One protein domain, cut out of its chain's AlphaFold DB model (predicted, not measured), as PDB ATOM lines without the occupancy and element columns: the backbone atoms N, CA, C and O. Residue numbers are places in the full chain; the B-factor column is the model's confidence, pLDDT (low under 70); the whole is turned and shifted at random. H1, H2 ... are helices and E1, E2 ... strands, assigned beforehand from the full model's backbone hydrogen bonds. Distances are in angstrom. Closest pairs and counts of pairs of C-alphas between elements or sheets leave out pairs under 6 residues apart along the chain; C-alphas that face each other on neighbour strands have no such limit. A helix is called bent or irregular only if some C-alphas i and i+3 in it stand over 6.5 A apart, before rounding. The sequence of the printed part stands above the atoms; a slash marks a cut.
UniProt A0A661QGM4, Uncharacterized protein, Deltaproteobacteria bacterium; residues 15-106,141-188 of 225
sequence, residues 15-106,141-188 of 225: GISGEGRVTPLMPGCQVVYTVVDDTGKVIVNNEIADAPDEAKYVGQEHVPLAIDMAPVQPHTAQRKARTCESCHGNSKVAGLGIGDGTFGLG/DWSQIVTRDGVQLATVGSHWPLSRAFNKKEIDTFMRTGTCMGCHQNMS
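What this domain is: This is residues 15 to 106 and 141 to 188 of the 225 residues of an uncharacterized protein of Deltaproteobacteria bacterium (UniProt A0A661QGM4). What shape do these atoms make? A small sheet of three strands, E1, E4 and E5, lies within the body; at one end the hairpin of E2 and E3 reaches away from it as a narrow arm, and toward the other end of the long axis the short helix H2 packs on the long helix H4. H1 grazes the sheet, and residues 75 to 82 stick out as a free loop. What is it made of? The printed part has 140 residues, with four named helices and five named strands in the order E1, E2, E3, H1, E4, H2, H3, E5, H4; the class is mixed, helices and strands, with under half of the residues in named elements. The sheet of three has the order E1, E4, E5 and is mixed, while E2 and E3 are antiparallel. How compact is it? It is only just loose, close to compact, with a radius of gyration of the C-alphas of 17.6 A and spans of 68 by 31 by 29 A.

How they stand to each other: How is the sheet of three joined? E1, residues 22 to 30, is an edge strand, and residues 15 to 16 pair antiparallel with its residues 22 to 23. E1 is the antiparallel neighbour of the inner strand E4, residues 65 to 71, at 136 degrees, with N 28 and O 68 within hydrogen-bond range at 2.8 A. The other edge strand, E5, residues 154 to 156, is parallel to E4 at 30 degrees, with N 69 and O 155 within hydrogen-bond range at 2.9 A. What follows E1? It runs on into E2, residues 33 to 36, across a break of 2 residues, at 13 degrees. E2 and E3, residues 42 to 47, form an antiparallel hairpin at 179 degrees, with N 35 and O 44 within hydrogen-bond range at 2.9 A. E3 is apart from E1, and E2 is apart from E4. Where are the helices? H1, residues 52 to 58, is on the sheet of three but only grazes it; its closest C-alphas to E5 are those of Glu 54 and Thr 155, 6.4 A apart. H2, residues 84 to 88, touches H4, residues 168 to 184, through residues 174 to 181 of H4 alone, and the closest C-alphas are those of His 88 and Met 175, 5.8 A apart. H3, residues 98 to 101, touches no helix and, like H2 and H4, is not on that sheet. How do the helix backbones hold? Every O i to N i+4 pair is within hydrogen-bond range in H1 and H2, against 8 of 13 in H4; H3 is too short for such a pair.

Where its parts are: Where do the strands lie? E1 starts with C-alpha 22 at (-1.955, -42.345, 33.523) and is 22.0 A long; E4 is 16.9 A, E3 11.6 A, E2 9.9 A and E5 6.5 A. C-alpha 42, where E3 begins, is at (-36.787, -23.961, 18.427). And the helices? H4 is 23.8 A long and ends with C-alpha 184 at (-2.855, -60.075, 46.489); H1 is 10.3 A, H2 5.9 A and H3 5.3 A. H4 has a kink of 34 degrees near residue 178 and is neither bent nor irregular, but only just: C-alphas 175 and 178 are 6.3 A apart.

The domain as a whole: How far does it reach? The two C-alphas farthest apart are those of Thr 39 and Ser 188, at 68.5 A. Where is the printed part cut, and which links are long? Residues 107 to 140 are not printed, and C-alphas 106 and 141 are 8.2 A apart across this cut. The links E4 to H2 and E5 to H4 are long. Where is confidence low? Residue 76 and residues 177 to 180 have pLDDT under 70, while the mean of the printed part is 88.5.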
ATOM      1  N   GLY A  15      -7.334 -41.860  32.416       95.00
ATOM      2  CA  GLY A  15      -6.920 -41.888  31.022       95.00
ATOM      3  C   GLY A  15      -5.453 -41.526  30.892       95.00
ATOM      4  O   GLY A  15      -4.702 -41.552  31.871       95.00
ATOM      5  N   ILE A  16      -5.042 -41.190  29.679       95.75
ATOM      6  CA  ILE A  16      -3.684 -40.766  29.369       95.75
ATOM      7  C   ILE A  16      -3.663 -39.244  29.243       95.75
ATOM      8  O   ILE A  16      -4.510 -38.652  28.580       95.75
ATOM      9  N   SER A  17      -2.712 -38.615  29.926       94.12
ATOM     10  CA  SER A  17      -2.433 -37.179  29.848       94.12
ATOM     11  C   SER A  17      -1.587 -36.817  28.624       94.12
ATOM     12  O   SER A  17      -0.997 -37.685  27.983       94.12
ATOM     13  N   GLY A  18      -1.414 -35.517  28.377       91.75
ATOM     14  CA  GLY A  18      -0.530 -35.003  27.327       91.75
ATOM     15  C   GLY A  18       0.942 -35.428  27.432       91.75
ATOM     16  O   GLY A  18       1.664 -35.346  26.445       91.75
ATOM     17  N   GLU A  19       1.383 -35.932  28.589       92.50
ATOM     18  CA  GLU A  19       2.727 -36.496  28.800       92.50
ATOM     19  C   GLU A  19       2.792 -38.018  28.559       92.50
ATOM     20  O   GLU A  19       3.818 -38.648  28.818       92.50
ATOM     21  N   GLY A  20       1.695 -38.648  28.131       93.12
ATOM     22  CA  GLY A  20       1.624 -40.099  27.955       93.12
ATOM     23  C   GLY A  20       1.490 -40.885  29.266       93.12
ATOM     24  O   GLY A  20       1.667 -42.102  29.276       93.12
ATOM     25  N   ARG A  21       1.192 -40.215  30.389       93.62
ATOM     26  CA  ARG A  21       1.056 -40.835  31.721       93.62
ATOM     27  C   ARG A  21      -0.396 -41.037  32.125       93.62
ATOM     28  O   ARG A  21      -1.236 -40.196  31.805       93.62
ATOM     29  N   VAL A  22      -0.649 -42.096  32.897       93.44
ATOM     30  CA  VAL A  22      -1.955 -42.345  33.523       93.44
ATOM     31  C   VAL A  22      -2.288 -41.207  34.481       93.44
ATOM     32  O   VAL A  22      -1.486 -40.889  35.358       93.44
ATOM     33  N   THR A  23      -3.472 -40.623  34.330       92.94
ATOM     34  CA  THR A  23      -3.934 -39.537  35.193       92.94
ATOM     35  C   THR A  23      -5.451 -39.556  35.369       92.94
ATOM     36  O   THR A  23      -6.155 -40.078  34.498       92.94
ATOM     37  N   PRO A  24      -5.988 -38.982  36.460       92.50
ATOM     38  CA  PRO A  24      -7.412 -38.714  36.570       92.50
ATOM     39  C   PRO A  24      -7.876 -37.711  35.517       92.50
ATOM     40  O   PRO A  24      -7.211 -36.711  35.248       92.50
ATOM     41  N   LEU A  25      -9.048 -37.976  34.962       92.50
ATOM     42  CA  LEU A  25      -9.790 -37.099  34.080       92.50
ATOM     43  C   LEU A  25     -10.954 -36.505  34.869       92.50
ATOM     44  O   LEU A  25     -11.689 -37.226  35.552       92.50
ATOM     45  N   MET A  26     -11.135 -35.193  34.766       89.62
ATOM     46  CA  MET A  26     -12.324 -34.517  35.271       89.62
ATOM     47  C   MET A  26     -13.251 -34.152  34.110       89.62
ATOM     48  O   MET A  26     -12.753 -33.787  33.045       89.62
ATOM     49  N   PRO A  27     -14.578 -34.188  34.300       88.75
ATOM     50  CA  PRO A  27     -15.500 -33.580  33.352       88.75
ATOM     51  C   PRO A  27     -15.166 -32.096  33.171       88.75
ATOM     52  O   PRO A  27     -15.139 -31.338  34.146       88.75
ATOM     53  N   GLY A  28     -14.882 -31.706  31.932       86.25
ATOM     54  CA  GLY A  28     -14.781 -30.319  31.507       86.25
ATOM     55  C   GLY A  28     -16.148 -29.778  31.095       86.25
ATOM     56  O   GLY A  28     -17.175 -30.082  31.708       86.25
ATOM     57  N   CYS A  29     -16.176 -28.969  30.039       86.06
ATOM     58  CA  CYS A  29     -17.432 -28.504  29.458       86.06
ATOM     59  C   CYS A  29     -18.122 -29.645  28.693       86.06
ATOM     60  O   CYS A  29     -17.626 -30.119  27.675       86.06
ATOM     61  N   GLN A  30     -19.295 -30.061  29.168       88.31
ATOM     62  CA  GLN A  30     -20.138 -31.071  28.524       88.31
ATOM     63  C   GLN A  30     -21.445 -30.397  28.107       88.31
ATOM     64  O   GLN A  30     -22.345 -30.200  28.925       88.31
ATOM     65  N   VAL A  31     -21.505 -29.937  26.856       89.00
ATOM     66  CA  VAL A  31     -22.540 -29.000  26.404       89.00
ATOM     67  C   VAL A  31     -23.604 -29.712  25.578       89.00
ATOM     68  O   VAL A  31     -23.310 -30.306  24.545       89.00
ATOM     69  N   VAL A  32     -24.853 -29.560  26.016       91.38
ATOM     70  CA  VAL A  32     -26.061 -29.808  25.222       91.38
ATOM     71  C   VAL A  32     -26.711 -28.467  24.982       91.38
ATOM     72  O   VAL A  32     -26.917 -27.711  25.937       91.38
ATOM     73  N   TYR A  33     -27.035 -28.156  23.734       91.19
ATOM     74  CA  TYR A  33     -27.593 -26.854  23.403       91.19
ATOM     75  C   TYR A  33     -28.879 -26.952  22.586       91.19
ATOM     76  O   TYR A  33     -29.078 -27.839  21.759       91.19
ATOM     77  N   THR A  34     -29.746 -25.976  22.838       92.88
ATOM     78  CA  THR A  34     -30.990 -25.737  22.113       92.88
ATOM     79  C   THR A  34     -30.926 -24.312  21.597       92.88
ATOM     80  O   THR A  34     -30.661 -23.383  22.364       92.88
ATOM     81  N   VAL A  35     -31.139 -24.138  20.297       93.69
ATOM     82  CA  VAL A  35     -31.134 -22.826  19.651       93.69
ATOM     83  C   VAL A  35     -32.574 -22.431  19.373       93.69
ATOM     84  O   VAL A  35     -33.327 -23.185  18.754       93.69
ATOM     85  N   VAL A  36     -32.943 -21.246  19.850       95.25
ATOM     86  CA  VAL A  36     -34.256 -20.630  19.665       95.25
ATOM     87  C   VAL A  36     -34.041 -19.341  18.885       95.25
ATOM     88  O   VAL A  36     -33.162 -18.557  19.244       95.25
ATOM     89  N   ASP A  37     -34.789 -19.157  17.802       95.44
ATOM     90  CA  ASP A  37     -34.709 -17.948  16.985       95.44
ATOM     91  C   ASP A  37     -35.401 -16.740  17.650       95.44
ATOM     92  O   ASP A  37     -35.970 -16.832  18.742       95.44
ATOM     93  N   ASP A  38     -35.337 -15.584  16.993       96.19
ATOM     94  CA  ASP A  38     -35.933 -14.327  17.459       96.19
ATOM     95  C   ASP A  38     -37.471 -14.352  17.512       96.19
ATOM     96  O   ASP A  38     -38.078 -13.538  18.209       96.19
ATOM     97  N   THR A  39     -38.105 -15.319  16.842       96.25
ATOM     98  CA  THR A  39     -39.556 -15.552  16.885       96.25
ATOM     99  C   THR A  39     -39.985 -16.465  18.035       96.25
ATOM    100  O   THR A  39     -41.180 -16.644  18.272       96.25
ATOM    101  N   GLY A  40     -39.028 -17.042  18.769       94.31
ATOM    102  CA  GLY A  40     -39.287 -18.010  19.832       94.31
ATOM    103  C   GLY A  40     -39.430 -19.453  19.339       94.31
ATOM    104  O   GLY A  40     -39.830 -20.324  20.114       94.31
ATOM    105  N   LYS A  41     -39.104 -19.743  18.075       95.56
ATOM    106  CA  LYS A  41     -39.153 -21.096  17.517       95.56
ATOM    107  C   LYS A  41     -37.836 -21.825  17.779       95.56
ATOM    108  O   LYS A  41     -36.747 -21.315  17.528       95.56
ATOM    109  N   VAL A  42     -37.938 -23.064  18.262       93.44
ATOM    110  CA  VAL A  42     -36.787 -23.961  18.427       93.44
ATOM    111  C   VAL A  42     -36.313 -24.426  17.047       93.44
ATOM    112  O   VAL A  42     -37.067 -25.075  16.322       93.44
ATOM    113  N   ILE A  43     -35.068 -24.104  16.693       94.38
ATOM    114  CA  ILE A  43     -34.434 -24.506  15.424       94.38
ATOM    115  C   ILE A  43     -33.418 -25.640  15.599       94.38
ATOM    116  O   ILE A  43     -33.179 -26.397  14.664       94.38
ATOM    117  N   VAL A  44     -32.864 -25.793  16.803       92.12
ATOM    118  CA  VAL A  44     -32.008 -26.915  17.210       92.12
ATOM    119  C   VAL A  44     -32.438 -27.319  18.610       92.12
ATOM    120  O   VAL A  44     -32.620 -26.440  19.448       92.12
ATOM    121  N   ASN A  45     -32.607 -28.613  18.874       90.94
ATOM    122  CA  ASN A  45     -33.065 -29.104  20.170       90.94
ATOM    123  C   ASN A  45     -32.134 -30.195  20.692       90.94
ATOM    124  O   ASN A  45     -32.017 -31.236  20.051       90.94
ATOM    125  N   ASN A  46     -31.547 -29.975  21.870       92.50
ATOM    126  CA  ASN A  46     -30.708 -30.948  22.565       92.50
ATOM    127  C   ASN A  46     -29.569 -31.535  21.715       92.50
ATOM    128  O   ASN A  46     -29.333 -32.744  21.705       92.50
ATOM    129  N   GLU A  47     -28.857 -30.668  21.003       93.62
ATOM    130  CA  GLU A  47     -27.753 -31.075  20.141       93.62
ATOM    131  C   GLU A  47     -26.434 -31.123  20.920       93.62
ATOM    132  O   GLU A  47     -26.189 -30.306  21.815       93.62
ATOM    133  N   ILE A  48     -25.575 -32.075  20.549       94.44
ATOM    134  CA  ILE A  48     -24.178 -32.165  20.982       94.44
ATOM    135  C   ILE A  48     -23.298 -32.080  19.730       94.44
ATOM    136  O   ILE A  48     -23.605 -32.676  18.697       94.44
ATOM    137  N   ALA A  49     -22.212 -31.312  19.800       94.25
ATOM    138  CA  ALA A  49     -21.274 -31.202  18.688       94.25
ATOM    139  C   ALA A  49     -20.397 -32.460  18.561       94.25
ATOM    140  O   ALA A  49     -20.058 -33.091  19.560       94.25
ATOM    141  N   ASP A  50     -19.997 -32.783  17.336       95.06
ATOM    142  CA  ASP A  50     -19.017 -33.834  17.060       95.06
ATOM    143  C   ASP A  50     -17.593 -33.263  17.156       95.06
ATOM    144  O   ASP A  50     -17.374 -32.072  16.919       95.06
ATOM    145  N   ALA A  51     -16.611 -34.110  17.460       93.88
ATOM    146  CA  ALA A  51     -15.199 -33.749  17.564       93.88
ATOM    147  C   ALA A  51     -14.350 -34.477  16.499       93.88
ATOM    148  O   ALA A  51     -13.569 -35.375  16.821       93.88
ATOM    149  N   PRO A  52     -14.469 -34.117  15.205       94.38
ATOM    150  CA  PRO A  52     -13.763 -34.805  14.121       94.38
ATOM    151  C   PRO A  52     -12.240 -34.677  14.210       94.38
ATOM    152  O   PRO A  52     -11.523 -35.559  13.741       94.38
ATOM    153  N   ASP A  53     -11.730 -33.599  14.801       91.88
ATOM    154  CA  ASP A  53     -10.289 -33.431  14.985       91.88
ATOM    155  C   ASP A  53      -9.749 -34.381  16.057       91.88
ATOM    156  O   ASP A  53      -8.707 -34.994  15.843       91.88
ATOM    157  N   GLU A  54     -10.513 -34.621  17.129       92.25
ATOM    158  CA  GLU A  54     -10.181 -35.631  18.138       92.25
ATOM    159  C   GLU A  54     -10.049 -37.020  17.508       92.25
ATOM    160  O   GLU A  54      -9.061 -37.713  17.746       92.25
ATOM    161  N   ALA A  55     -10.996 -37.403  16.643       93.44
ATOM    162  CA  ALA A  55     -10.971 -38.688  15.943       93.44
ATOM    163  C   ALA A  55      -9.671 -38.885  15.142       93.44
ATOM    164  O   ALA A  55      -9.052 -39.950  15.194       93.44
ATOM    165  N   LYS A  56      -9.217 -37.829  14.449       91.19
ATOM    166  CA  LYS A  56      -7.950 -37.829  13.704       91.19
ATOM    167  C   LYS A  56      -6.745 -37.933  14.637       91.19
ATOM    168  O   LYS A  56      -5.815 -38.666  14.314       91.19
ATOM    169  N   TYR A  57      -6.752 -37.219  15.764       89.12
ATOM    170  CA  TYR A  57      -5.637 -37.223  16.715       89.12
ATOM    171  C   TYR A  57      -5.439 -38.586  17.372       89.12
ATOM    172  O   TYR A  57      -4.310 -39.071  17.434       89.12
ATOM    173  N   VAL A  58      -6.522 -39.233  17.808       90.69
ATOM    174  CA  VAL A  58      -6.441 -40.573  18.415       90.69
ATOM    175  C   VAL A  58      -6.350 -41.695  17.373       90.69
ATOM    176  O   VAL A  58      -6.074 -42.840  17.727       90.69
ATOM    177  N   GLY A  59      -6.539 -41.377  16.087       92.12
ATOM    178  CA  GLY A  59      -6.405 -42.316  14.975       92.12
ATOM    179  C   GLY A  59      -7.533 -43.346  14.905       92.12
ATOM    180  O   GLY A  59      -7.270 -44.514  14.619       92.12
ATOM    181  N   GLN A  60      -8.774 -42.934  15.179       94.31
ATOM    182  CA  GLN A  60      -9.948 -43.811  15.152       94.31
ATOM    183  C   GLN A  60     -10.978 -43.370  14.096       94.31
ATOM    184  O   GLN A  60     -11.054 -42.198  13.737       94.31
ATOM    185  N   GLU A  61     -11.794 -44.312  13.613       95.75
ATOM    186  CA  GLU A  61     -12.866 -44.038  12.638       95.75
ATOM    187  C   GLU A  61     -14.083 -43.355  13.282       95.75
ATOM    188  O   GLU A  61     -14.672 -42.443  12.705       95.75
ATOM    189  N   HIS A  62     -14.455 -43.786  14.489       96.06
ATOM    190  CA  HIS A  62     -15.573 -43.206  15.228       96.06
ATOM    191  C   HIS A  62     -15.283 -41.746  15.588       96.06
ATOM    192  O   HIS A  62     -14.226 -41.440  16.134       96.06
ATOM    193  N   VAL A  63     -16.233 -40.844  15.350       96.50
ATOM    194  CA  VAL A  63     -16.088 -39.439  15.738       96.50
ATOM    195  C   VAL A  63     -16.627 -39.244  17.158       96.50
ATOM    196  O   VAL A  63     -17.832 -39.400  17.343       96.50
ATOM    197  N   PRO A  64     -15.782 -38.899  18.153       95.38
ATOM    198  CA  PRO A  64     -16.245 -38.644  19.513       95.38
ATOM    199  C   PRO A  64     -17.209 -37.459  19.572       95.38
ATOM    200  O   PRO A  64     -17.114 -36.525  18.772       95.38
ATOM    201  N   LEU A  65     -18.072 -37.442  20.583       95.44
ATOM    202  CA  LEU A  65     -18.821 -36.241  20.936       95.44
ATOM    203  C   LEU A  65     -17.902 -35.234  21.640       95.44
ATOM    204  O   LEU A  65     -16.991 -35.615  22.381       95.44
ATOM    205  N   ALA A  66     -18.179 -33.941  21.466       93.38
ATOM    206  CA  ALA A  66     -17.505 -32.819  22.128       93.38
ATOM    207  C   ALA A  66     -17.905 -32.696  23.615       93.38
ATOM    208  O   ALA A  66     -18.342 -31.651  24.100       93.38
ATOM    209  N   ILE A  67     -17.796 -33.813  24.330       92.88
ATOM    210  CA  ILE A  67     -17.956 -33.956  25.770       92.88
ATOM    211  C   ILE A  67     -16.541 -33.908  26.347       92.88
ATOM    212  O   ILE A  67     -15.785 -34.868  26.214       92.88
ATOM    213  N   ASP A  68     -16.151 -32.775  26.930       91.81
ATOM    214  CA  ASP A  68     -14.766 -32.577  27.358       91.81
ATOM    215  C   ASP A  68     -14.439 -33.338  28.645       91.81
ATOM    216  O   ASP A  68     -15.181 -33.299  29.634       91.81
ATOM    217  N   MET A  69     -13.292 -34.009  28.626       93.19
ATOM    218  CA  MET A  69     -12.683 -34.694  29.756       93.19
ATOM    219  C   MET A  69     -11.244 -34.207  29.890       93.19
ATOM    220  O   MET A  69     -10.367 -34.550  29.099       93.19
ATOM    221  N   ALA A  70     -10.979 -33.411  30.919       91.81
ATOM    222  CA  ALA A  70      -9.689 -32.776  31.115       91.81
ATOM    223  C   ALA A  70      -8.771 -33.644  31.996       91.81
ATOM    224  O   ALA A  70      -9.133 -33.945  33.139       91.81
ATOM    225  N   PRO A  71      -7.566 -34.010  31.523       92.56
ATOM    226  CA  PRO A  71      -6.525 -34.580  32.367       92.56
ATOM    227  C   PRO A  71      -6.139 -33.594  33.473       92.56
ATOM    228  O   PRO A  71      -5.809 -32.442  33.197       92.56
ATOM    229  N   VAL A  72      -6.158 -34.040  34.728       88.69
ATOM    230  CA  VAL A  72      -5.786 -33.207  35.880       88.69
ATOM    231  C   VAL A  72      -4.606 -33.786  36.631       88.69
ATOM    232  O   VAL A  72      -4.447 -35.000  36.696       88.69
ATOM    233  N   GLN A  73      -3.809 -32.912  37.244       82.62
ATOM    234  CA  GLN A  73      -2.761 -33.298  38.186       82.62
ATOM    235  C   GLN A  73      -3.371 -33.399  39.590       82.62
ATOM    236  O   GLN A  73      -3.715 -32.368  40.188       82.62
ATOM    237  N   PRO A  74      -3.575 -34.617  40.124       75.38
ATOM    238  CA  PRO A  74      -4.189 -34.767  41.427       75.38
ATOM    239  C   PRO A  74      -3.229 -34.279  42.512       75.38
ATOM    240  O   PRO A  74      -2.043 -34.600  42.508       75.38
ATOM    241  N   HIS A  75      -3.767 -33.553  43.486       73.25
ATOM    242  CA  HIS A  75      -3.079 -33.277  44.741       73.25
ATOM    243  C   HIS A  75      -3.723 -34.135  45.831       73.25
ATOM    244  O   HIS A  75      -4.950 -34.234  45.913       73.25
ATOM    245  N   THR A  76      -2.912 -34.778  46.670       67.25
ATOM    246  CA  THR A  76      -3.418 -35.647  47.739       67.25
ATOM    247  C   THR A  76      -4.107 -34.806  48.816       67.25
ATOM    248  O   THR A  76      -3.449 -34.226  49.672       67.25
ATOM    249  N   ALA A  77      -5.439 -34.742  48.794       72.25
ATOM    250  CA  ALA A  77      -6.231 -34.013  49.793       72.25
ATOM    251  C   ALA A  77      -6.677 -34.887  50.985       72.25
ATOM    252  O   ALA A  77      -7.264 -34.388  51.944       72.25
ATOM    253  N   GLN A  78      -6.440 -36.202  50.929       77.19
ATOM    254  CA  GLN A  78      -6.912 -37.169  51.923       77.19
ATOM    255  C   GLN A  78      -5.760 -37.800  52.712       77.19
ATOM    256  O   GLN A  78      -4.651 -37.953  52.211       77.19
ATOM    257  N   ARG A  79      -6.040 -38.217  53.956       83.25
ATOM    258  CA  ARG A  79      -5.049 -38.844  54.857       83.25
ATOM    259  C   ARG A  79      -4.614 -40.248  54.428       83.25
ATOM    260  O   ARG A  79      -3.592 -40.732  54.900       83.25
ATOM    261  N   LYS A  80      -5.419 -40.928  53.613       81.50
ATOM    262  CA  LYS A  80      -5.162 -42.284  53.122       81.50
ATOM    263  C   LYS A  80      -5.402 -42.320  51.620       81.50
ATOM    264  O   LYS A  80      -6.292 -41.629  51.127       81.50
ATOM    265  N   ALA A  81      -4.620 -43.135  50.920       79.25
ATOM    266  CA  ALA A  81      -4.883 -43.460  49.528       79.25
ATOM    267  C   ALA A  81      -6.190 -44.260  49.400       79.25
ATOM    268  O   ALA A  81      -6.629 -44.918  50.348       79.25
ATOM    269  N   ARG A  82      -6.798 -44.208  48.212       78.69
ATOM    270  CA  ARG A  82      -7.926 -45.074  47.853       78.69
ATOM    271  C   ARG A  82      -7.497 -46.541  47.881       78.69
ATOM    272  O   ARG A  82      -6.326 -46.847  47.664       78.69
ATOM    273  N   THR A  83      -8.447 -47.438  48.132       79.38
ATOM    274  CA  THR A  83      -8.171 -48.875  48.052       79.38
ATOM    275  C   THR A  83      -7.958 -49.290  46.598       79.38
ATOM    276  O   THR A  83      -8.452 -48.636  45.674       79.38
ATOM    277  N   CYS A  84      -7.228 -50.382  46.378       78.00
ATOM    278  CA  CYS A  84      -6.973 -50.897  45.036       78.00
ATOM    279  C   CYS A  84      -8.283 -51.201  44.293       78.00
ATOM    280  O   CYS A  84      -8.392 -50.911  43.108       78.00
ATOM    281  N   GLU A  85      -9.285 -51.730  44.997       76.75
ATOM    282  CA  GLU A  85     -10.598 -52.107  44.467       76.75
ATOM    283  C   GLU A  85     -11.416 -50.890  44.038       76.75
ATOM    284  O   GLU A  85     -12.111 -50.950  43.028       76.75
ATOM    285  N   SER A  86     -11.299 -49.768  44.759       80.00
ATOM    286  CA  SER A  86     -11.989 -48.520  44.403       80.00
ATOM    287  C   SER A  86     -11.588 -48.021  43.014       80.00
ATOM    288  O   SER A  86     -12.428 -47.455  42.317       80.00
ATOM    289  N   CYS A  87     -10.338 -48.255  42.602       82.00
ATOM    290  CA  CYS A  87      -9.879 -47.941  41.254       82.00
ATOM    291  C   CYS A  87     -10.074 -49.134  40.308       82.00
ATOM    292  O   CYS A  87     -10.786 -49.031  39.322       82.00
ATOM    293  N   HIS A  88      -9.478 -50.284  40.611       82.50
ATOM    294  CA  HIS A  88      -9.369 -51.406  39.679       82.50
ATOM    295  C   HIS A  88     -10.584 -52.344  39.609       82.50
ATOM    296  O   HIS A  88     -10.649 -53.197  38.724       82.50
ATOM    297  N   GLY A  89     -11.524 -52.232  40.546       81.56
ATOM    298  CA  GLY A  89     -12.798 -52.956  40.533       81.56
ATOM    299  C   GLY A  89     -13.962 -52.108  40.023       81.56
ATOM    300  O   GLY A  89     -15.106 -52.548  40.090       81.56
ATOM    301  N   ASN A  90     -13.687 -50.889  39.552       87.56
ATOM    302  CA  ASN A  90     -14.704 -49.918  39.178       87.56
ATOM    303  C   ASN A  90     -14.601 -49.586  37.688       87.56
ATOM    304  O   ASN A  90     -13.663 -48.928  37.238       87.56
ATOM    305  N   SER A  91     -15.590 -50.017  36.914       90.62
ATOM    306  CA  SER A  91     -15.606 -49.805  35.470       90.62
ATOM    307  C   SER A  91     -15.755 -48.346  35.060       90.62
ATOM    308  O   SER A  91     -15.198 -47.940  34.039       90.62
ATOM    309  N   LYS A  92     -16.371 -47.520  35.911       92.06
ATOM    310  CA  LYS A  92     -16.384 -46.070  35.723       92.06
ATOM    311  C   LYS A  92     -14.964 -45.507  35.719       92.06
ATOM    312  O   LYS A  92     -14.635 -44.700  34.860       92.06
ATOM    313  N   VAL A  93     -14.103 -45.965  36.631       92.94
ATOM    314  CA  VAL A  93     -12.701 -45.514  36.702       92.94
ATOM    315  C   VAL A  93     -11.931 -45.921  35.441       92.94
ATOM    316  O   VAL A  93     -11.077 -45.170  34.984       92.94
ATOM    317  N   ALA A  94     -12.283 -47.050  34.821       93.69
ATOM    318  CA  ALA A  94     -11.744 -47.466  33.523       93.69
ATOM    319  C   ALA A  94     -12.308 -46.679  32.318       93.69
ATOM    320  O   ALA A  94     -11.880 -46.915  31.191       93.69
ATOM    321  N   GLY A  95     -13.276 -45.781  32.535       94.56
ATOM    322  CA  GLY A  95     -13.932 -44.984  31.493       94.56
ATOM    323  C   GLY A  95     -15.118 -45.663  30.808       94.56
ATOM    324  O   GLY A  95     -15.668 -45.102  29.863       94.56
ATOM    325  N   LEU A  96     -15.552 -46.825  31.305       94.69
ATOM    326  CA  LEU A  96     -16.666 -47.607  30.752       94.69
ATOM    327  C   LEU A  96     -18.044 -47.128  31.242       94.69
ATOM    328  O   LEU A  96     -19.056 -47.723  30.898       94.69
ATOM    329  N   GLY A  97     -18.087 -46.057  32.036       92.56
ATOM    330  CA  GLY A  97     -19.310 -45.534  32.636       92.56
ATOM    331  C   GLY A  97     -19.724 -46.260  33.915       92.56
ATOM    332  O   GLY A  97     -19.160 -47.281  34.313       92.56
ATOM    333  N   ILE A  98     -20.704 -45.693  34.614       89.69
ATOM    334  CA  ILE A  98     -21.264 -46.273  35.838       89.69
ATOM    335  C   ILE A  98     -21.981 -47.579  35.479       89.69
ATOM    336  O   ILE A  98     -22.763 -47.618  34.533       89.69
ATOM    337  N   GLY A  99     -21.720 -48.649  36.236       87.44
ATOM    338  CA  GLY A  99     -22.340 -49.957  35.994       87.44
ATOM    339  C   GLY A  99     -22.100 -50.483  34.580       87.44
ATOM    340  O   GLY A  99     -23.041 -50.968  33.961       87.44
ATOM    341  N   ASP A 100     -20.879 -50.321  34.059       88.88
ATOM    342  CA  ASP A 100     -20.503 -50.689  32.682       88.88
ATOM    343  C   ASP A 100     -21.295 -49.938  31.596       88.88
ATOM    344  O   ASP A 100     -21.531 -50.466  30.510       88.88
ATOM    345  N   GLY A 101     -21.733 -48.711  31.893       89.44
ATOM    346  CA  GLY A 101     -22.429 -47.851  30.934       89.44
ATOM    347  C   GLY A 101     -23.885 -48.255  30.701       89.44
ATOM    348  O   GLY A 101     -24.483 -47.889  29.695       89.44
ATOM    349  N   THR A 102     -24.478 -49.022  31.618       88.31
ATOM    350  CA  THR A 102     -25.850 -49.530  31.465       88.31
ATOM    351  C   THR A 102     -26.930 -48.519  31.853       88.31
ATOM    352  O   THR A 102     -28.071 -48.655  31.412       88.31
ATOM    353  N   PHE A 103     -26.606 -47.498  32.653       82.06
ATOM    354  CA  PHE A 103     -27.606 -46.590  33.225       82.06
ATOM    355  C   PHE A 103     -28.078 -45.483  32.264       82.06
ATOM    356  O   PHE A 103     -29.192 -44.988  32.431       82.06
ATOM    357  N   GLY A 104     -27.287 -45.110  31.252       80.00
ATOM    358  CA  GLY A 104     -27.591 -44.006  30.329       80.00
ATOM    359  C   GLY A 104     -27.909 -44.388  28.876       80.00
ATOM    360  O   GLY A 104     -28.105 -43.503  28.052       80.00
ATOM    361  N   LEU A 105     -28.049 -45.675  28.539       83.25
ATOM    362  CA  LEU A 105     -28.290 -46.139  27.153       83.25
ATOM    363  C   LEU A 105     -29.582 -45.607  26.498       83.25
ATOM    364  O   LEU A 105     -29.778 -45.739  25.292       83.25
ATOM    365  N   GLY A 106     -30.509 -45.061  27.287       85.50
ATOM    366  CA  GLY A 106     -31.783 -44.523  26.811       85.50
ATOM    367  C   GLY A 106     -31.796 -43.013  26.573       85.50
ATOM    368  O   GLY A 106     -32.858 -42.487  26.255       85.50
ATOM    369  N   ASP A 141     -23.919 -44.107  27.756       91.62
ATOM    370  CA  ASP A 141     -24.013 -43.510  29.089       91.62
ATOM    371  C   ASP A 141     -23.170 -42.236  29.207       91.62
ATOM    372  O   ASP A 141     -21.975 -42.257  28.939       91.62
ATOM    373  N   TRP A 142     -23.757 -41.136  29.687       89.81
ATOM    374  CA  TRP A 142     -23.055 -39.852  29.851       89.81
ATOM    375  C   TRP A 142     -21.712 -39.941  30.604       89.81
ATOM    376  O   TRP A 142     -20.798 -39.151  30.375       89.81
ATOM    377  N   SER A 143     -21.579 -40.874  31.552       90.06
ATOM    378  CA  SER A 143     -20.349 -41.069  32.331       90.06
ATOM    379  C   SER A 143     -19.310 -41.964  31.645       90.06
ATOM    380  O   SER A 143     -18.207 -42.132  32.172       90.06
ATOM    381  N   GLN A 144     -19.654 -42.547  30.499       94.06
ATOM    382  CA  GLN A 144     -18.780 -43.357  29.669       94.06
ATOM    383  C   GLN A 144     -18.007 -42.472  28.691       94.06
ATOM    384  O   GLN A 144     -18.562 -41.593  28.040       94.06
ATOM    385  N   ILE A 145     -16.708 -42.731  28.567       95.56
ATOM    386  CA  ILE A 145     -15.826 -42.001  27.645       95.56
ATOM    387  C   ILE A 145     -15.154 -42.930  26.637       95.56
ATOM    388  O   ILE A 145     -14.520 -42.461  25.695       95.56
ATOM    389  N   VAL A 146     -15.256 -44.247  26.844       96.88
ATOM    390  CA  VAL A 146     -14.642 -45.267  25.996       96.88
ATOM    391  C   VAL A 146     -15.437 -46.570  26.034       96.88
ATOM    392  O   VAL A 146     -16.036 -46.933  27.050       96.88
ATOM    393  N   THR A 147     -15.470 -47.290  24.917       95.94
ATOM    394  CA  THR A 147     -16.077 -48.625  24.834       95.94
ATOM    395  C   THR A 147     -15.144 -49.703  25.388       95.94
ATOM    396  O   THR A 147     -13.943 -49.498  25.567       95.94
ATOM    397  N   ARG A 148     -15.667 -50.917  25.604       93.88
ATOM    398  CA  ARG A 148     -14.846 -52.067  26.020       93.88
ATOM    399  C   ARG A 148     -13.759 -52.438  24.999       93.88
ATOM    400  O   ARG A 148     -12.740 -53.024  25.372       93.88
ATOM    401  N   ASP A 149     -13.953 -52.063  23.738       95.50
ATOM    402  CA  ASP A 149     -12.997 -52.277  22.650       95.50
ATOM    403  C   ASP A 149     -11.984 -51.134  22.500       95.50
ATOM    404  O   ASP A 149     -11.126 -51.183  21.621       95.50
ATOM    405  N   GLY A 150     -12.024 -50.136  23.388       96.06
ATOM    406  CA  GLY A 150     -11.082 -49.019  23.386       96.06
ATOM    407  C   GLY A 150     -11.421 -47.915  22.386       96.06
ATOM    408  O   GLY A 150     -10.532 -47.138  22.052       96.06
ATOM    409  N   VAL A 151     -12.665 -47.844  21.897       97.12
ATOM    410  CA  VAL A 151     -13.129 -46.746  21.033       97.12
ATOM    411  C   VAL A 151     -13.528 -45.565  21.908       97.12
ATOM    412  O   VAL A 151     -14.408 -45.707  22.757       97.12
ATOM    413  N   GLN A 152     -12.883 -44.415  21.726       96.94
ATOM    414  CA  GLN A 152     -13.143 -43.217  22.520       96.94
ATOM    415  C   GLN A 152     -14.461 -42.556  22.082       96.94
ATOM    416  O   GLN A 152     -14.655 -42.312  20.897       96.94
ATOM    417  N   LEU A 153     -15.349 -42.253  23.028       95.94
ATOM    418  CA  LEU A 153     -16.685 -41.680  22.793       95.94
ATOM    419  C   LEU A 153     -16.760 -40.178  23.108       95.94
ATOM    420  O   LEU A 153     -17.630 -39.473  22.600       95.94
ATOM    421  N   ALA A 154     -15.842 -39.684  23.941       94.81
ATOM    422  CA  ALA A 154     -15.774 -38.302  24.406       94.81
ATOM    423  C   ALA A 154     -14.365 -37.734  24.186       94.81
ATOM    424  O   ALA A 154     -13.389 -38.483  24.188       94.81
ATOM    425  N   THR A 155     -14.228 -36.423  24.006       94.56
ATOM    426  CA  THR A 155     -12.911 -35.772  23.885       94.56
ATOM    427  C   THR A 155     -12.117 -35.869  25.185       94.56
ATOM    428  O   THR A 155     -12.673 -35.636  26.258       94.56
ATOM    429  N   VAL A 156     -10.818 -36.170  25.107       94.19
ATOM    430  CA  VAL A 156      -9.940 -36.264  26.280       94.19
ATOM    431  C   VAL A 156      -8.726 -35.374  26.083       94.19
ATOM    432  O   VAL A 156      -7.790 -35.737  25.384       94.19
ATOM    433  N   GLY A 157      -8.696 -34.221  26.755       85.50
ATOM    434  CA  GLY A 157      -7.514 -33.359  26.786       85.50
ATOM    435  C   GLY A 157      -6.989 -32.974  25.400       85.50
ATOM    436  O   GLY A 157      -5.768 -32.923  25.230       85.50
ATOM    437  N   SER A 158      -7.904 -32.677  24.467       80.06
ATOM    438  CA  SER A 158      -7.709 -32.420  23.021       80.06
ATOM    439  C   SER A 158      -6.645 -31.371  22.654       80.06
ATOM    440  O   SER A 158      -6.271 -31.210  21.496       80.06
ATOM    441  N   HIS A 159      -6.114 -30.664  23.649       80.56
ATOM    442  CA  HIS A 159      -5.017 -29.713  23.524       80.56
ATOM    443  C   HIS A 159      -3.637 -30.384  23.389       80.56
ATOM    444  O   HIS A 159      -2.685 -29.723  22.979       80.56
ATOM    445  N   TRP A 160      -3.504 -31.668  23.754       86.50
ATOM    446  CA  TRP A 160      -2.223 -32.380  23.757       86.50
ATOM    447  C   TRP A 160      -2.278 -33.683  22.947       86.50
ATOM    448  O   TRP A 160      -3.171 -34.491  23.187       86.50
ATOM    449  N   PRO A 161      -1.283 -33.970  22.081       84.25
ATOM    450  CA  PRO A 161      -1.329 -35.114  21.159       84.25
ATOM    451  C   PRO A 161      -1.392 -36.504  21.805       84.25
ATOM    452  O   PRO A 161      -1.809 -37.457  21.158       84.25
ATOM    453  N   LEU A 162      -0.912 -36.648  23.044       91.69
ATOM    454  CA  LEU A 162      -0.902 -37.939  23.745       91.69
ATOM    455  C   LEU A 162      -2.137 -38.153  24.623       91.69
ATOM    456  O   LEU A 162      -2.310 -39.260  25.139       91.69
ATOM    457  N   SER A 163      -2.966 -37.123  24.822       94.31
ATOM    458  CA  SER A 163      -4.161 -37.255  25.646       94.31
ATOM    459  C   SER A 163      -5.176 -38.158  24.959       94.31
ATOM    460  O   SER A 163      -5.447 -38.001  23.773       94.31
ATOM    461  N   ARG A 164      -5.711 -39.126  25.704       95.88
ATOM    462  CA  ARG A 164      -6.747 -40.046  25.215       95.88
ATOM    463  C   ARG A 164      -7.362 -40.850  26.351       95.88
ATOM    464  O   ARG A 164      -6.778 -40.984  27.433       95.88
ATOM    465  N   ALA A 165      -8.499 -41.473  26.078       96.62
ATOM    466  CA  ALA A 165      -8.998 -42.568  26.897       96.62
ATOM    467  C   ALA A 165      -8.069 -43.798  26.820       96.62
ATOM    468  O   ALA A 165      -7.155 -43.887  25.989       96.62
ATOM    469  N   PHE A 166      -8.285 -44.768  27.707       96.75
ATOM    470  CA  PHE A 166      -7.551 -46.028  27.645       96.75
ATOM    471  C   PHE A 166      -7.886 -46.826  26.385       96.75
ATOM    472  O   PHE A 166      -9.031 -46.890  25.955       96.75
ATOM    473  N   ASN A 167      -6.884 -47.492  25.816       96.00
ATOM    474  CA  ASN A 167      -7.116 -48.451  24.739       96.00
ATOM    475  C   ASN A 167      -7.572 -49.808  25.299       96.00
ATOM    476  O   ASN A 167      -7.497 -50.075  26.502       96.00
ATOM    477  N   LYS A 168      -7.976 -50.719  24.409       95.19
ATOM    478  CA  LYS A 168      -8.430 -52.066  24.779       95.19
ATOM    479  C   LYS A 168      -7.463 -52.813  25.699       95.19
ATOM    480  O   LYS A 168      -7.879 -53.384  26.702       95.19
ATOM    481  N   LYS A 169      -6.169 -52.817  25.370       94.69
ATOM    482  CA  LYS A 169      -5.151 -53.554  26.135       94.69
ATOM    483  C   LYS A 169      -5.011 -52.995  27.551       94.69
ATOM    484  O   LYS A 169      -4.868 -53.767  28.500       94.69
ATOM    485  N   GLU A 170      -5.044 -51.675  27.695       94.69
ATOM    486  CA  GLU A 170      -5.005 -50.987  28.987       94.69
ATOM    487  C   GLU A 170      -6.260 -51.289  29.808       94.69
ATOM    488  O   GLU A 170      -6.125 -51.682  30.961       94.69
ATOM    489  N   ILE A 171      -7.452 -51.221  29.206       93.44
ATOM    490  CA  ILE A 171      -8.732 -51.565  29.845       93.44
ATOM    491  C   ILE A 171      -8.749 -53.031  30.308       93.44
ATOM    492  O   ILE A 171      -9.112 -53.331  31.450       93.44
ATOM    493  N   ASP A 172      -8.334 -53.959  29.443       90.19
ATOM    494  CA  ASP A 172      -8.258 -55.387  29.757       90.19
ATOM    495  C   ASP A 172      -7.235 -55.655  30.871       90.19
ATOM    496  O   ASP A 172      -7.474 -56.484  31.743       90.19
ATOM    497  N   THR A 173      -6.119 -54.924  30.900       88.06
ATOM    498  CA  THR A 173      -5.126 -55.026  31.982       88.06
ATOM    499  C   THR A 173      -5.662 -54.443  33.288       88.06
ATOM    500  O   THR A 173      -5.556 -55.079  34.334       88.06
ATOM    501  N   PHE A 174      -6.277 -53.262  33.229       87.19
ATOM    502  CA  PHE A 174      -6.796 -52.527  34.376       87.19
ATOM    503  C   PHE A 174      -7.865 -53.319  35.132       87.19
ATOM    504  O   PHE A 174      -7.811 -53.407  36.359       87.19
ATOM    505  N   MET A 175      -8.793 -53.934  34.392       80.94
ATOM    506  CA  MET A 175      -9.935 -54.662  34.952       80.94
ATOM    507  C   MET A 175      -9.591 -56.085  35.418       80.94
ATOM    508  O   MET A 175     -10.372 -56.698  36.140       80.94
ATOM    509  N   ARG A 176      -8.419 -56.628  35.060       78.06
ATOM    510  CA  ARG A 176      -7.969 -57.940  35.567       78.06
ATOM    511  C   ARG A 176      -7.588 -57.907  37.043       78.06
ATOM    512  O   ARG A 176      -7.645 -58.939  37.707       78.06
ATOM    513  N   THR A 177      -7.221 -56.742  37.568       65.69
ATOM    514  CA  THR A 177      -6.709 -56.602  38.933       65.69
ATOM    515  C   THR A 177      -7.754 -56.974  39.990       65.69
ATOM    516  O   THR A 177      -7.373 -57.545  41.004       65.69
ATOM    517  N   GLY A 178      -9.060 -56.777  39.753       65.31
ATOM    518  CA  GLY A 178     -10.116 -57.229  40.677       65.31
ATOM    519  C   GLY A 178     -10.070 -58.737  40.972       65.31
ATOM    520  O   GLY A 178     -10.232 -59.154  42.117       65.31
ATOM    521  N   THR A 179      -9.739 -59.552  39.967       66.38
ATOM    522  CA  THR A 179      -9.555 -61.007  40.106       66.38
ATOM    523  C   THR A 179      -8.273 -61.356  40.865       66.38
ATOM    524  O   THR A 179      -8.232 -62.336  41.604       66.38
ATOM    525  N   CYS A 180      -7.224 -60.542  40.723       68.19
ATOM    526  CA  CYS A 180      -5.930 -60.759  41.371       68.19
ATOM    527  C   CYS A 180      -5.930 -60.311  42.844       68.19
ATOM    528  O   CYS A 180      -5.339 -60.969  43.702       68.19
ATOM    529  N   MET A 181      -6.602 -59.201  43.167       70.12
ATOM    530  CA  MET A 181      -6.576 -58.597  44.506       70.12
ATOM    531  C   MET A 181      -7.201 -59.482  45.582       70.12
ATOM    532  O   MET A 181      -6.762 -59.416  46.728       70.12
ATOM    533  N   GLY A 182      -8.123 -60.382  45.221       71.12
ATOM    534  CA  GLY A 182      -8.650 -61.387  46.150       71.12
ATOM    535  C   GLY A 182      -7.543 -62.153  46.891       71.12
ATOM    536  O   GLY A 182      -7.668 -62.397  48.091       71.12
ATOM    537  N   CYS A 183      -6.424 -62.421  46.211       71.88
ATOM    538  CA  CYS A 183      -5.248 -63.087  46.778       71.88
ATOM    539  C   CYS A 183      -4.097 -62.124  47.106       71.88
ATOM    540  O   CYS A 183      -3.313 -62.391  48.013       71.88
ATOM    541  N   HIS A 184      -3.991 -60.999  46.396       74.94
ATOM    542  CA  HIS A 184      -2.855 -60.075  46.489       74.94
ATOM    543  C   HIS A 184      -3.078 -58.849  47.398       74.94
ATOM    544  O   HIS A 184      -2.158 -58.065  47.608       74.94
ATOM    545  N   GLN A 185      -4.250 -58.700  48.021       73.44
ATOM    546  CA  GLN A 185      -4.560 -57.597  48.949       73.44
ATOM    547  C   GLN A 185      -3.570 -57.427  50.111       73.44
ATOM    548  O   GLN A 185      -3.354 -56.316  50.585       73.44
ATOM    549  N   ASN A 186      -2.932 -58.510  50.555       78.88
ATOM    550  CA  ASN A 186      -2.079 -58.501  51.739       78.88
ATOM    551  C   ASN A 186      -0.584 -58.519  51.407       78.88
ATOM    552  O   ASN A 186       0.193 -58.929  52.258       78.88
ATOM    553  N   MET A 187      -0.157 -58.140  50.193       74.38
ATOM    554  CA  MET A 187       1.250 -58.224  49.734       74.38
ATOM    555  C   MET A 187       2.289 -57.578  50.663       74.38
ATOM    556  O   MET A 187       3.443 -57.987  50.656       74.38
ATOM    557  N   SER A 188       1.888 -56.618  51.496       79.50
ATOM    558  CA  SER A 188       2.751 -55.983  52.498       79.50
ATOM    559  C   SER A 188       2.834 -56.723  53.843       79.50
ATOM    560  O   SER A 188       3.624 -56.334  54.699       79.50
TER     561      SER A 188